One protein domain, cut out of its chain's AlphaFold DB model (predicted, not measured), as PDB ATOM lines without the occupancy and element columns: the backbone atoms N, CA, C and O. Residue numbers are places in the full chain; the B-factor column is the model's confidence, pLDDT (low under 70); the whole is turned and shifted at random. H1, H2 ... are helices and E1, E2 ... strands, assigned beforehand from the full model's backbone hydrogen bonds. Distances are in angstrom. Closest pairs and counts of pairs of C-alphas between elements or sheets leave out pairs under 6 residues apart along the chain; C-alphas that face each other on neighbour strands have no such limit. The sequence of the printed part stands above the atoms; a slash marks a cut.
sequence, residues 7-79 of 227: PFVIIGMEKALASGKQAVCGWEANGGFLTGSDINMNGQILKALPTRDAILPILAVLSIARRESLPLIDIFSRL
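This is residues 7 to 79 of the 227 residues of an uncharacterized protein of Methyloglobulus sp (UniProt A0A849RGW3). A small three-stranded sheet, E1, E2 and E5, has H1 over one face, while H2 leads away from the sheet and H3 stands across H2. A second strand hairpin, E3 and E4, lies beyond the end of the sheet where E2 ends and E5 begins. The printed part has 73 residues, with three named helices and five named strands in the order H1 E1 E2 E3 E4 E5 H2 H3; the class is mixed, helices and strands. The sheets E1 - E2 - E5 and E3 - E4 are antiparallel. The whole is only just loose, close to compact, with a radius of gyration of the C-alphas of 13.8 A and spans of 38 by 31 by 19 A.

The larger sheet has E1, residues 25 to 27, E2, residues 33 to 35, and E5, residues 49 to 53, 7.8 A long. E3 is residues 39 to 41 and E4 residues 44 to 46. H1, residues 7 to 18, is 16.6 A long and begins at C-alpha 7 (125.959, 158.466, 143.287). H2, residues 55 to 68, measures 20.1 A. H3, residues 72 to 77, ends at C-alpha 77 (144.596, 175.727, 162.660).

In hairpin E1 and E2, N 26 and O 34 are 2.9 A apart; between E2 and E5, N 53 and O 33 are 2.8 A apart. H1 and this sheet make two layers, a helix on one face, at a height over the sheet of 8.6 A; the closest C-alphas of H1 and E1, Val 9 and Gly 26, are 5.9 A apart. H2 only grazes the sheet with residues 55 to 57. H2 touches H3 with residues 61 to 65 alone, about perpendicular at 84 degrees; the closest C-alphas, Ala 65 and Leu 72, are 5.8 A apart. In hairpin E3 and E4, N 39 and O 46 are 2.9 A apart. E4 runs on into E5 across a break of 2 residues, at 75 degrees. In H1, H2 and H3 every O i to N i+4 pair is within hydrogen-bond range.

The C-alphas farthest apart, Ala 18 and Pro 71, are 38.7 A apart. The printed part has no cut and no long link, and no printed residue is under 70 in pLDDT.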
ATOM      1  N   PRO A   7     127.377 158.494 143.664       91.19
ATOM      2  CA  PRO A   7     125.959 158.466 143.287       91.19
ATOM      3  C   PRO A   7     125.023 158.915 144.419       91.19
ATOM      4  O   PRO A   7     124.062 159.641 144.185       91.19
ATOM      5  N   PHE A   8     125.315 158.545 145.670       91.69
ATOM      6  CA  PHE A   8     124.485 158.943 146.809       91.69
ATOM      7  C   PHE A   8     124.667 160.412 147.175       91.69
ATOM      8  O   PHE A   8     123.710 161.045 147.621       91.69
ATOM      9  N   VAL A   9     125.877 160.945 146.989       92.44
ATOM     10  CA  VAL A   9     126.165 162.370 147.184       92.44
ATOM     11  C   VAL A   9     125.386 163.203 146.171       92.44
ATOM     12  O   VAL A   9     124.723 164.157 146.570       92.44
ATOM     13  N   ILE A  10     125.387 162.801 144.896       93.25
ATOM     14  CA  ILE A  10     124.641 163.470 143.821       93.25
ATOM     15  C   ILE A  10     123.139 163.475 144.121       93.25
ATOM     16  O   ILE A  10     122.549 164.550 144.178       93.25
ATOM     17  N   ILE A  11     122.549 162.322 144.462       93.25
ATOM     18  CA  ILE A  11     121.134 162.240 144.875       93.25
ATOM     19  C   ILE A  11     120.839 163.179 146.060       93.25
ATOM     20  O   ILE A  11     119.777 163.797 146.137       93.25
ATOM     21  N   GLY A  12     121.766 163.288 147.018       93.19
ATOM     22  CA  GLY A  12     121.642 164.216 148.142       93.19
ATOM     23  C   GLY A  12     121.641 165.686 147.710       93.19
ATOM     24  O   GLY A  12     120.838 166.468 148.222       93.19
ATOM     25  N   MET A  13     122.504 166.054 146.760       95.38
ATOM     26  CA  MET A  13     122.553 167.402 146.187       95.38
ATOM     27  C   MET A  13     121.275 167.731 145.407       95.38
ATOM     28  O   MET A  13     120.690 168.788 145.627       95.38
ATOM     29  N   GLU A  14     120.792 166.816 144.568       94.56
ATOM     30  CA  GLU A  14     119.545 166.979 143.805       94.56
ATOM     31  C   GLU A  14     118.340 167.207 144.723       94.56
ATOM     32  O   GLU A  14     117.547 168.120 144.501       94.56
ATOM     33  N   LYS A  15     118.236 166.444 145.820       92.75
ATOM     34  CA  LYS A  15     117.196 166.659 146.838       92.75
ATOM     35  C   LYS A  15     117.308 168.027 147.507       92.75
ATOM     36  O   LYS A  15     116.290 168.675 147.741       92.75
ATOM     37  N   ALA A  16     118.525 168.475 147.817       92.81
ATOM     38  CA  ALA A  16     118.738 169.796 148.401       92.81
ATOM     39  C   ALA A  16     118.273 170.905 147.440       92.81
ATOM     40  O   ALA A  16     117.539 171.799 147.863       92.81
ATOM     41  N   LEU A  17     118.617 170.804 146.153       94.00
ATOM     42  CA  LEU A  17     118.149 171.724 145.113       94.00
ATOM     43  C   LEU A  17     116.620 171.712 144.992       94.00
ATOM     44  O   LEU A  17     115.999 172.770 145.030       94.00
ATOM     45  N   ALA A  18     116.004 170.527 144.943       94.00
ATOM     46  CA  ALA A  18     114.548 170.377 144.887       94.00
ATOM     47  C   ALA A  18     113.839 170.972 146.119       94.00
ATOM     48  O   ALA A  18     112.712 171.447 146.017       94.00
ATOM     49  N   SER A  19     114.511 171.008 147.275       91.56
ATOM     50  CA  SER A  19     114.032 171.692 148.487       91.56
ATOM     51  C   SER A  19     114.285 173.212 148.502       91.56
ATOM     52  O   SER A  19     114.116 173.858 149.536       91.56
ATOM     53  N   GLY A  20     114.727 173.791 147.381       93.25
ATOM     54  CA  GLY A  20     114.946 175.229 147.209       93.25
ATOM     55  C   GLY A  20     116.303 175.748 147.696       93.25
ATOM     56  O   GLY A  20     116.496 176.965 147.770       93.25
ATOM     57  N   LYS A  21     117.259 174.873 148.041       93.19
ATOM     58  CA  LYS A  21     118.614 175.302 148.432       93.19
ATOM     59  C   LYS A  21     119.368 175.850 147.217       93.19
ATOM     60  O   LYS A  21     119.353 175.239 146.159       93.19
ATOM     61  N   GLN A  22     120.052 176.981 147.397       89.12
ATOM     62  CA  GLN A  22     120.688 177.729 146.300       89.12
ATOM     63  C   GLN A  22     122.198 177.481 146.166       89.12
ATOM     64  O   GLN A  22     122.736 177.569 145.072       89.12
ATOM     65  N   ALA A  23     122.883 177.166 147.270       90.81
ATOM     66  CA  ALA A  23     124.318 176.887 147.305       90.81
ATOM     67  C   ALA A  23     124.534 175.442 147.761       90.81
ATOM     68  O   ALA A  23     124.552 175.150 148.961       90.81
ATOM     69  N   VAL A  24     124.627 174.528 146.799       95.62
ATOM     70  CA  VAL A  24     124.684 173.088 147.052       95.62
ATOM     71  C   VAL A  24     126.030 172.541 146.599       95.62
ATOM     72  O   VAL A  24     126.410 172.650 145.436       95.62
ATOM     73  N   CYS A  25     126.741 171.910 147.526       95.88
ATOM     74  CA  CYS A  25     127.942 171.138 147.244       95.88
ATOM     75  C   CYS A  25     127.898 169.802 147.987       95.88
ATOM     76  O   CYS A  25     127.169 169.630 148.969       95.88
ATOM     77  N   GLY A  26     128.690 168.856 147.504       95.44
ATOM     78  CA  GLY A  26     128.890 167.552 148.108       95.44
ATOM     79  C   GLY A  26     130.374 167.232 148.155       95.44
ATOM     80  O   GLY A  26     131.150 167.736 147.351       95.44
ATOM     81  N   TRP A  27     130.790 166.401 149.099       95.00
ATOM     82  CA  TRP A  27     132.171 165.946 149.166       95.00
ATOM     83  C   TRP A  27     132.263 164.585 149.845       95.00
ATOM     84  O   TRP A  27     131.365 164.175 150.590       95.00
ATOM     85  N   GLU A  28     133.360 163.885 149.582       90.88
ATOM     86  CA  GLU A  28     133.691 162.608 150.206       90.88
ATOM     87  C   GLU A  28     135.028 162.700 150.949       90.88
ATOM     88  O   GLU A  28     135.893 163.508 150.621       90.88
ATOM     89  N   ALA A  29     135.244 161.817 151.926       86.62
ATOM     90  CA  ALA A  29     136.487 161.785 152.704       86.62
ATOM     91  C   ALA A  29     137.750 161.492 151.864       86.62
ATOM     92  O   ALA A  29     138.858 161.691 152.346       86.62
ATOM     93  N   ASN A  30     137.596 161.037 150.615       86.38
ATOM     94  CA  ASN A  30     138.694 160.875 149.656       86.38
ATOM     95  C   ASN A  30     139.194 162.212 149.061       86.38
ATOM     96  O   ASN A  30     140.123 162.196 148.260       86.38
ATOM     97  N   GLY A  31     138.579 163.345 149.426       88.81
ATOM     98  CA  GLY A  31     138.926 164.685 148.946       88.81
ATOM     99  C   GLY A  31     138.153 165.137 147.704       88.81
ATOM    100  O   GLY A  31     138.233 166.305 147.339       88.81
ATOM    101  N   GLY A  32     137.379 164.251 147.072       92.88
ATOM    102  CA  GLY A  32     136.543 164.597 145.930       92.88
ATOM    103  C   GLY A  32     135.434 165.568 146.325       92.88
ATOM    104  O   GLY A  32     134.612 165.249 147.189       92.88
ATOM    105  N   PHE A  33     135.403 166.728 145.672       95.94
ATOM    106  CA  PHE A  33     134.416 167.785 145.884       95.94
ATOM    107  C   PHE A  33     133.501 167.903 144.660       95.94
ATOM    108  O   PHE A  33     133.954 167.721 143.540       95.94
ATOM    109  N   LEU A  34     132.214 168.166 144.857       96.50
ATOM    110  CA  LEU A  34     131.210 168.249 143.799       96.50
ATOM    111  C   LEU A  34     130.404 169.534 143.987       96.50
ATOM    112  O   LEU A  34     129.952 169.824 145.100       96.50
ATOM    113  N   THR A  35     130.175 170.281 142.913       96.50
ATOM    114  CA  THR A  35     129.300 171.459 142.930       96.50
ATOM    115  C   THR A  35     127.961 171.097 142.297       96.50
ATOM    116  O   THR A  35     127.883 170.734 141.127       96.50
ATOM    117  N   GLY A  36     126.894 171.149 143.096       95.81
ATOM    118  CA  GLY A  36     125.526 170.877 142.648       95.81
ATOM    119  C   GLY A  36     124.822 172.115 142.094       95.81
ATOM    120  O   GLY A  36     123.872 171.985 141.333       95.81
ATOM    121  N   SER A  37     125.290 173.311 142.451       96.00
ATOM    122  CA  SER A  37     124.785 174.590 141.954       96.00
ATOM    123  C   SER A  37     125.909 175.433 141.362       96.00
ATOM    124  O   SER A  37     127.081 175.267 141.715       96.00
ATOM    125  N   ASP A  38     125.536 176.380 140.507       95.75
ATOM    126  CA  ASP A  38     126.430 177.456 140.094       95.75
ATOM    127  C   ASP A  38     126.896 178.244 141.334       95.75
ATOM    128  O   ASP A  38     126.121 178.490 142.265       95.75
ATOM    129  N   ILE A  39     128.169 178.638 141.359       91.56
ATOM    130  CA  ILE A  39     128.748 179.476 142.413       91.56
ATOM    131  C   ILE A  39     129.029 180.848 141.814       91.56
ATOM    132  O   ILE A  39     129.829 180.974 140.888       91.56
ATOM    133  N   ASN A  40     128.382 181.880 142.357       91.19
ATOM    134  CA  ASN A  40     128.651 183.265 141.987       91.19
ATOM    135  C   ASN A  40     129.641 183.886 142.976       91.19
ATOM    136  O   ASN A  40     129.389 183.916 144.182       91.19
ATOM    137  N   MET A  41     130.760 184.387 142.462       87.88
ATOM    138  CA  MET A  41     131.757 185.109 143.242       87.88
ATOM    139  C   MET A  41     132.283 186.281 142.418       87.88
ATOM    140  O   MET A  41     132.767 186.096 141.305       87.88
ATOM    141  N   ASN A  42     132.203 187.496 142.968       89.06
ATOM    142  CA  ASN A  42     132.659 188.732 142.314       89.06
ATOM    143  C   ASN A  42     132.056 188.951 140.909       89.06
ATOM    144  O   ASN A  42     132.745 189.403 139.998       89.06
ATOM    145  N   GLY A  43     130.782 188.589 140.714       93.12
ATOM    146  CA  GLY A  43     130.087 188.721 139.428       93.12
ATOM    147  C   GLY A  43     130.470 187.669 138.382       93.12
ATOM    148  O   GLY A  43     129.931 187.693 137.280       93.12
ATOM    149  N   GLN A  44     131.367 186.736 138.716       94.38
ATOM    150  CA  GLN A  44     131.741 185.604 137.872       94.38
ATOM    151  C   GLN A  44     131.014 184.342 138.327       94.38
ATOM    152  O   GLN A  44     130.802 184.129 139.523       94.38
ATOM    153  N   ILE A  45     130.649 183.493 137.367       95.50
ATOM    154  CA  ILE A  45     129.930 182.244 137.624       95.50
ATOM    155  C   ILE A  45     130.862 181.062 137.372       95.50
ATOM    156  O   ILE A  45     131.299 180.838 136.244       95.50
ATOM    157  N   LEU A  46     131.108 180.267 138.413       94.12
ATOM    158  CA  LEU A  46     131.643 178.917 138.280       94.12
ATOM    159  C   LEU A  46     130.468 177.948 138.124       94.12
ATOM    160  O   LEU A  46     129.630 177.843 139.021       94.12
ATOM    161  N   LYS A  47     130.396 177.260 136.982       96.38
ATOM    162  CA  LYS A  47     129.303 176.328 136.688       96.38
ATOM    163  C   LYS A  47     129.320 175.106 137.603       96.38
ATOM    164  O   LYS A  47     130.388 174.634 137.999       96.38
ATOM    165  N   ALA A  48     128.130 174.594 137.905       96.44
ATOM    166  CA  ALA A  48     127.974 173.320 138.594       96.44
ATOM    167  C   ALA A  48     128.717 172.194 137.849       96.44
ATOM    168  O   ALA A  48     128.642 172.074 136.625       96.44
ATOM    169  N   LEU A  49     129.404 171.350 138.609       95.88
ATOM    170  CA  LEU A  49     130.113 170.169 138.150       95.88
ATOM    171  C   LEU A  49     129.753 169.030 139.116       95.88
ATOM    172  O   LEU A  49     130.454 168.811 140.108       95.88
ATOM    173  N   PRO A  50     128.644 168.302 138.870       93.50
ATOM    174  CA  PRO A  50     128.149 167.242 139.752       93.50
ATOM    175  C   PRO A  50     128.961 165.941 139.599       93.50
ATOM    176  O   PRO A  50     128.421 164.839 139.530       93.50
ATOM    177  N   THR A  51     130.285 166.063 139.553       92.94
ATOM    178  CA  THR A  51     131.263 164.976 139.610       92.94
ATOM    179  C   THR A  51     132.450 165.424 140.459       92.94
ATOM    180  O   THR A  51     132.562 166.595 140.807       92.94
ATOM    181  N   ARG A  52     133.319 164.486 140.841       94.19
ATOM    182  CA  ARG A  52     134.457 164.774 141.720       94.19
ATOM    183  C   ARG A  52     135.465 165.686 141.020       94.19
ATOM    184  O   ARG A  52     135.993 165.333 139.971       94.19
ATOM    185  N   ASP A  53     135.771 166.795 141.673       94.75
ATOM    186  CA  ASP A  53     136.821 167.743 141.339       94.75
ATOM    187  C   ASP A  53     137.846 167.807 142.483       94.75
ATOM    188  O   ASP A  53     137.490 167.870 143.663       94.75
ATOM    189  N   ALA A  54     139.124 167.769 142.115       95.62
ATOM    190  CA  ALA A  54     140.252 167.930 143.028       95.62
ATOM    191  C   ALA A  54     140.842 169.350 142.984       95.62
ATOM    192  O   ALA A  54     141.503 169.766 143.934       95.62
ATOM    193  N   ILE A  55     140.609 170.106 141.906       95.56
ATOM    194  CA  ILE A  55     141.217 171.418 141.677       95.56
ATOM    195  C   ILE A  55     140.496 172.499 142.475       95.56
ATOM    196  O   ILE A  55     141.157 173.273 143.173       95.56
ATOM    197  N   LEU A  56     139.161 172.544 142.435       94.38
ATOM    198  CA  LEU A  56     138.388 173.539 143.182       94.38
ATOM    199  C   LEU A  56     138.732 173.606 144.683       94.38
ATOM    200  O   LEU A  56     139.005 174.713 145.152       94.38
ATOM    201  N   PRO A  57     138.769 172.500 145.460       94.19
ATOM    202  CA  PRO A  57     139.117 172.586 146.878       94.19
ATOM    203  C   PRO A  57     140.550 173.093 147.105       94.19
ATOM    204  O   PRO A  57     140.771 173.877 148.026       94.19
ATOM    205  N   ILE A  58     141.511 172.728 146.247       95.19
ATOM    206  CA  ILE A  58     142.892 173.235 146.328       95.19
ATOM    207  C   ILE A  58     142.917 174.753 146.104       95.19
ATOM    208  O   ILE A  58     143.462 175.495 146.924       95.19
ATOM    209  N   LEU A  59     142.292 175.230 145.022       95.00
ATOM    210  CA  LEU A  59     142.240 176.657 144.700       95.00
ATOM    211  C   LEU A  59     141.488 177.463 145.763       95.00
ATOM    212  O   LEU A  59     141.906 178.574 146.081       95.00
ATOM    213  N   ALA A  60     140.417 176.913 146.340       93.06
ATOM    214  CA  ALA A  60     139.651 177.571 147.394       93.06
ATOM    215  C   ALA A  60     140.520 177.855 148.629       93.06
ATOM    216  O   ALA A  60     140.545 178.986 149.119       93.06
ATOM    217  N   VAL A  61     141.283 176.862 149.096       94.06
ATOM    218  CA  VAL A  61     142.155 177.027 150.268       94.06
ATOM    219  C   VAL A  61     143.324 177.972 149.963       94.06
ATOM    220  O   VAL A  61     143.611 178.860 150.766       94.06
ATOM    221  N   LEU A  62     143.960 177.850 148.790       95.69
ATOM    222  CA  LEU A  62     145.042 178.757 148.371       95.69
ATOM    223  C   LEU A  62     144.561 180.208 148.223       95.69
ATOM    224  O   LEU A  62     145.270 181.140 148.598       95.69
ATOM    225  N   SER A  63     143.348 180.403 147.703       94.56
ATOM    226  CA  SER A  63     142.720 181.719 147.572       94.56
ATOM    227  C   SER A  63     142.482 182.366 148.938       94.56
ATOM    228  O   SER A  63     142.832 183.530 149.130       94.56
ATOM    229  N   ILE A  64     141.971 181.604 149.915       94.44
ATOM    230  CA  ILE A  64     141.785 182.081 151.295       94.44
ATOM    231  C   ILE A  64     143.131 182.446 151.927       94.44
ATOM    232  O   ILE A  64     143.270 183.553 152.444       94.44
ATOM    233  N   ALA A  65     144.131 181.565 151.829       96.06
ATOM    234  CA  ALA A  65     145.472 181.812 152.361       96.06
ATOM    235  C   ALA A  65     146.093 183.094 151.781       96.06
ATOM    236  O   ALA A  65     146.602 183.933 152.523       96.06
ATOM    237  N   ARG A  66     145.972 183.299 150.460       96.25
ATOM    238  CA  ARG A  66     146.435 184.520 149.788       96.25
ATOM    239  C   ARG A  66     145.667 185.759 150.242       96.25
ATOM    240  O   ARG A  66     146.288 186.781 150.514       96.25
ATOM    241  N   ARG A  67     144.334 185.691 150.302       95.25
ATOM    242  CA  ARG A  67     143.477 186.823 150.688       95.25
ATOM    243  C   ARG A  67     143.755 187.279 152.115       95.25
ATOM    244  O   ARG A  67     143.741 188.471 152.390       95.25
ATOM    245  N   GLU A  68     143.998 186.331 153.010       95.81
ATOM    246  CA  GLU A  68     144.224 186.607 154.428       95.81
ATOM    247  C   GLU A  68     145.702 186.810 154.768       95.81
ATOM    248  O   GLU A  68     146.016 187.154 155.900       95.81
ATOM    249  N   SER A  69     146.601 186.655 153.788       96.81
ATOM    250  CA  SER A  69     148.055 186.746 153.970       96.81
ATOM    251  C   SER A  69     148.572 185.821 155.075       96.81
ATOM    252  O   SER A  69     149.440 186.198 155.860       96.81
ATOM    253  N   LEU A  70     148.028 184.603 155.135       96.69
ATOM    254  CA  LEU A  70     148.377 183.609 156.144       96.69
ATOM    255  C   LEU A  70     148.917 182.324 155.513       96.69
ATOM    256  O   LEU A  70     148.416 181.888 154.471       96.69
ATOM    257  N   PRO A  71     149.895 181.669 156.162       96.12
ATOM    258  CA  PRO A  71     150.276 180.302 155.848       96.12
ATOM    259  C   PRO A  71     149.073 179.354 155.868       96.12
ATOM    260  O   PRO A  71     148.164 179.485 156.689       96.12
ATOM    261  N   LEU A  72     149.105 178.326 155.013       94.50
ATOM    262  CA  LEU A  72     148.068 177.290 154.987       94.50
ATOM    263  C   LEU A  72     147.854 176.663 156.367       94.50
ATOM    264  O   LEU A  72     146.714 176.475 156.780       94.50
ATOM    265  N   ILE A  73     148.936 176.386 157.094       94.25
ATOM    266  CA  ILE A  73     148.853 175.779 158.424       94.25
ATOM    267  C   ILE A  73     148.044 176.634 159.407       94.25
ATOM    268  O   ILE A  73     147.266 176.081 160.182       94.25
ATOM    269  N   ASP A  74     148.121 177.961 159.303       94.38
ATOM    270  CA  ASP A  74     147.376 178.879 160.166       94.38
ATOM    271  C   ASP A  74     145.894 178.905 159.792       94.38
ATOM    272  O   ASP A  74     145.037 178.880 160.677       94.38
ATOM    273  N   ILE A  75     145.567 178.856 158.495       93.75
ATOM    274  CA  ILE A  75     144.181 178.686 158.032       93.75
ATOM    275  C   ILE A  75     143.596 177.371 158.559       93.75
ATOM    276  O   ILE A  75     142.499 177.366 159.120       93.75
ATOM    277  N   PHE A  76     144.333 176.265 158.435       90.38
ATOM    278  CA  PHE A  76     143.898 174.961 158.941       90.38
ATOM    279  C   PHE A  76     143.768 174.943 160.468       90.38
ATOM    280  O   PHE A  76     142.857 174.299 160.986       90.38
ATOM    281  N   SER A  77     144.620 175.675 161.192       91.19
ATOM    282  CA  SER A  77     144.596 175.727 162.660       91.19
ATOM    283  C   SER A  77     143.295 176.305 163.239       91.19
ATOM    284  O   SER A  77     142.968 176.047 164.397       91.19
ATOM    285  N   ARG A  78     142.535 177.052 162.425       92.38
ATOM    286  CA  ARG A  78     141.230 177.634 162.783       92.38
ATOM    287  C   ARG A  78     140.068 176.653 162.673       92.38
ATOM    288  O   ARG A  78     138.984 176.945 163.176       92.38
ATOM    289  N   LEU A  79     140.251 175.527 161.987       91.44
ATOM    290  CA  LEU A  79     139.219 174.500 161.909       91.44
ATOM    291  C   LEU A  79     139.074 173.806 163.271       91.44
ATOM    292  O   LEU A  79     140.052 173.698 164.016       91.44
TER     293      LEU A  79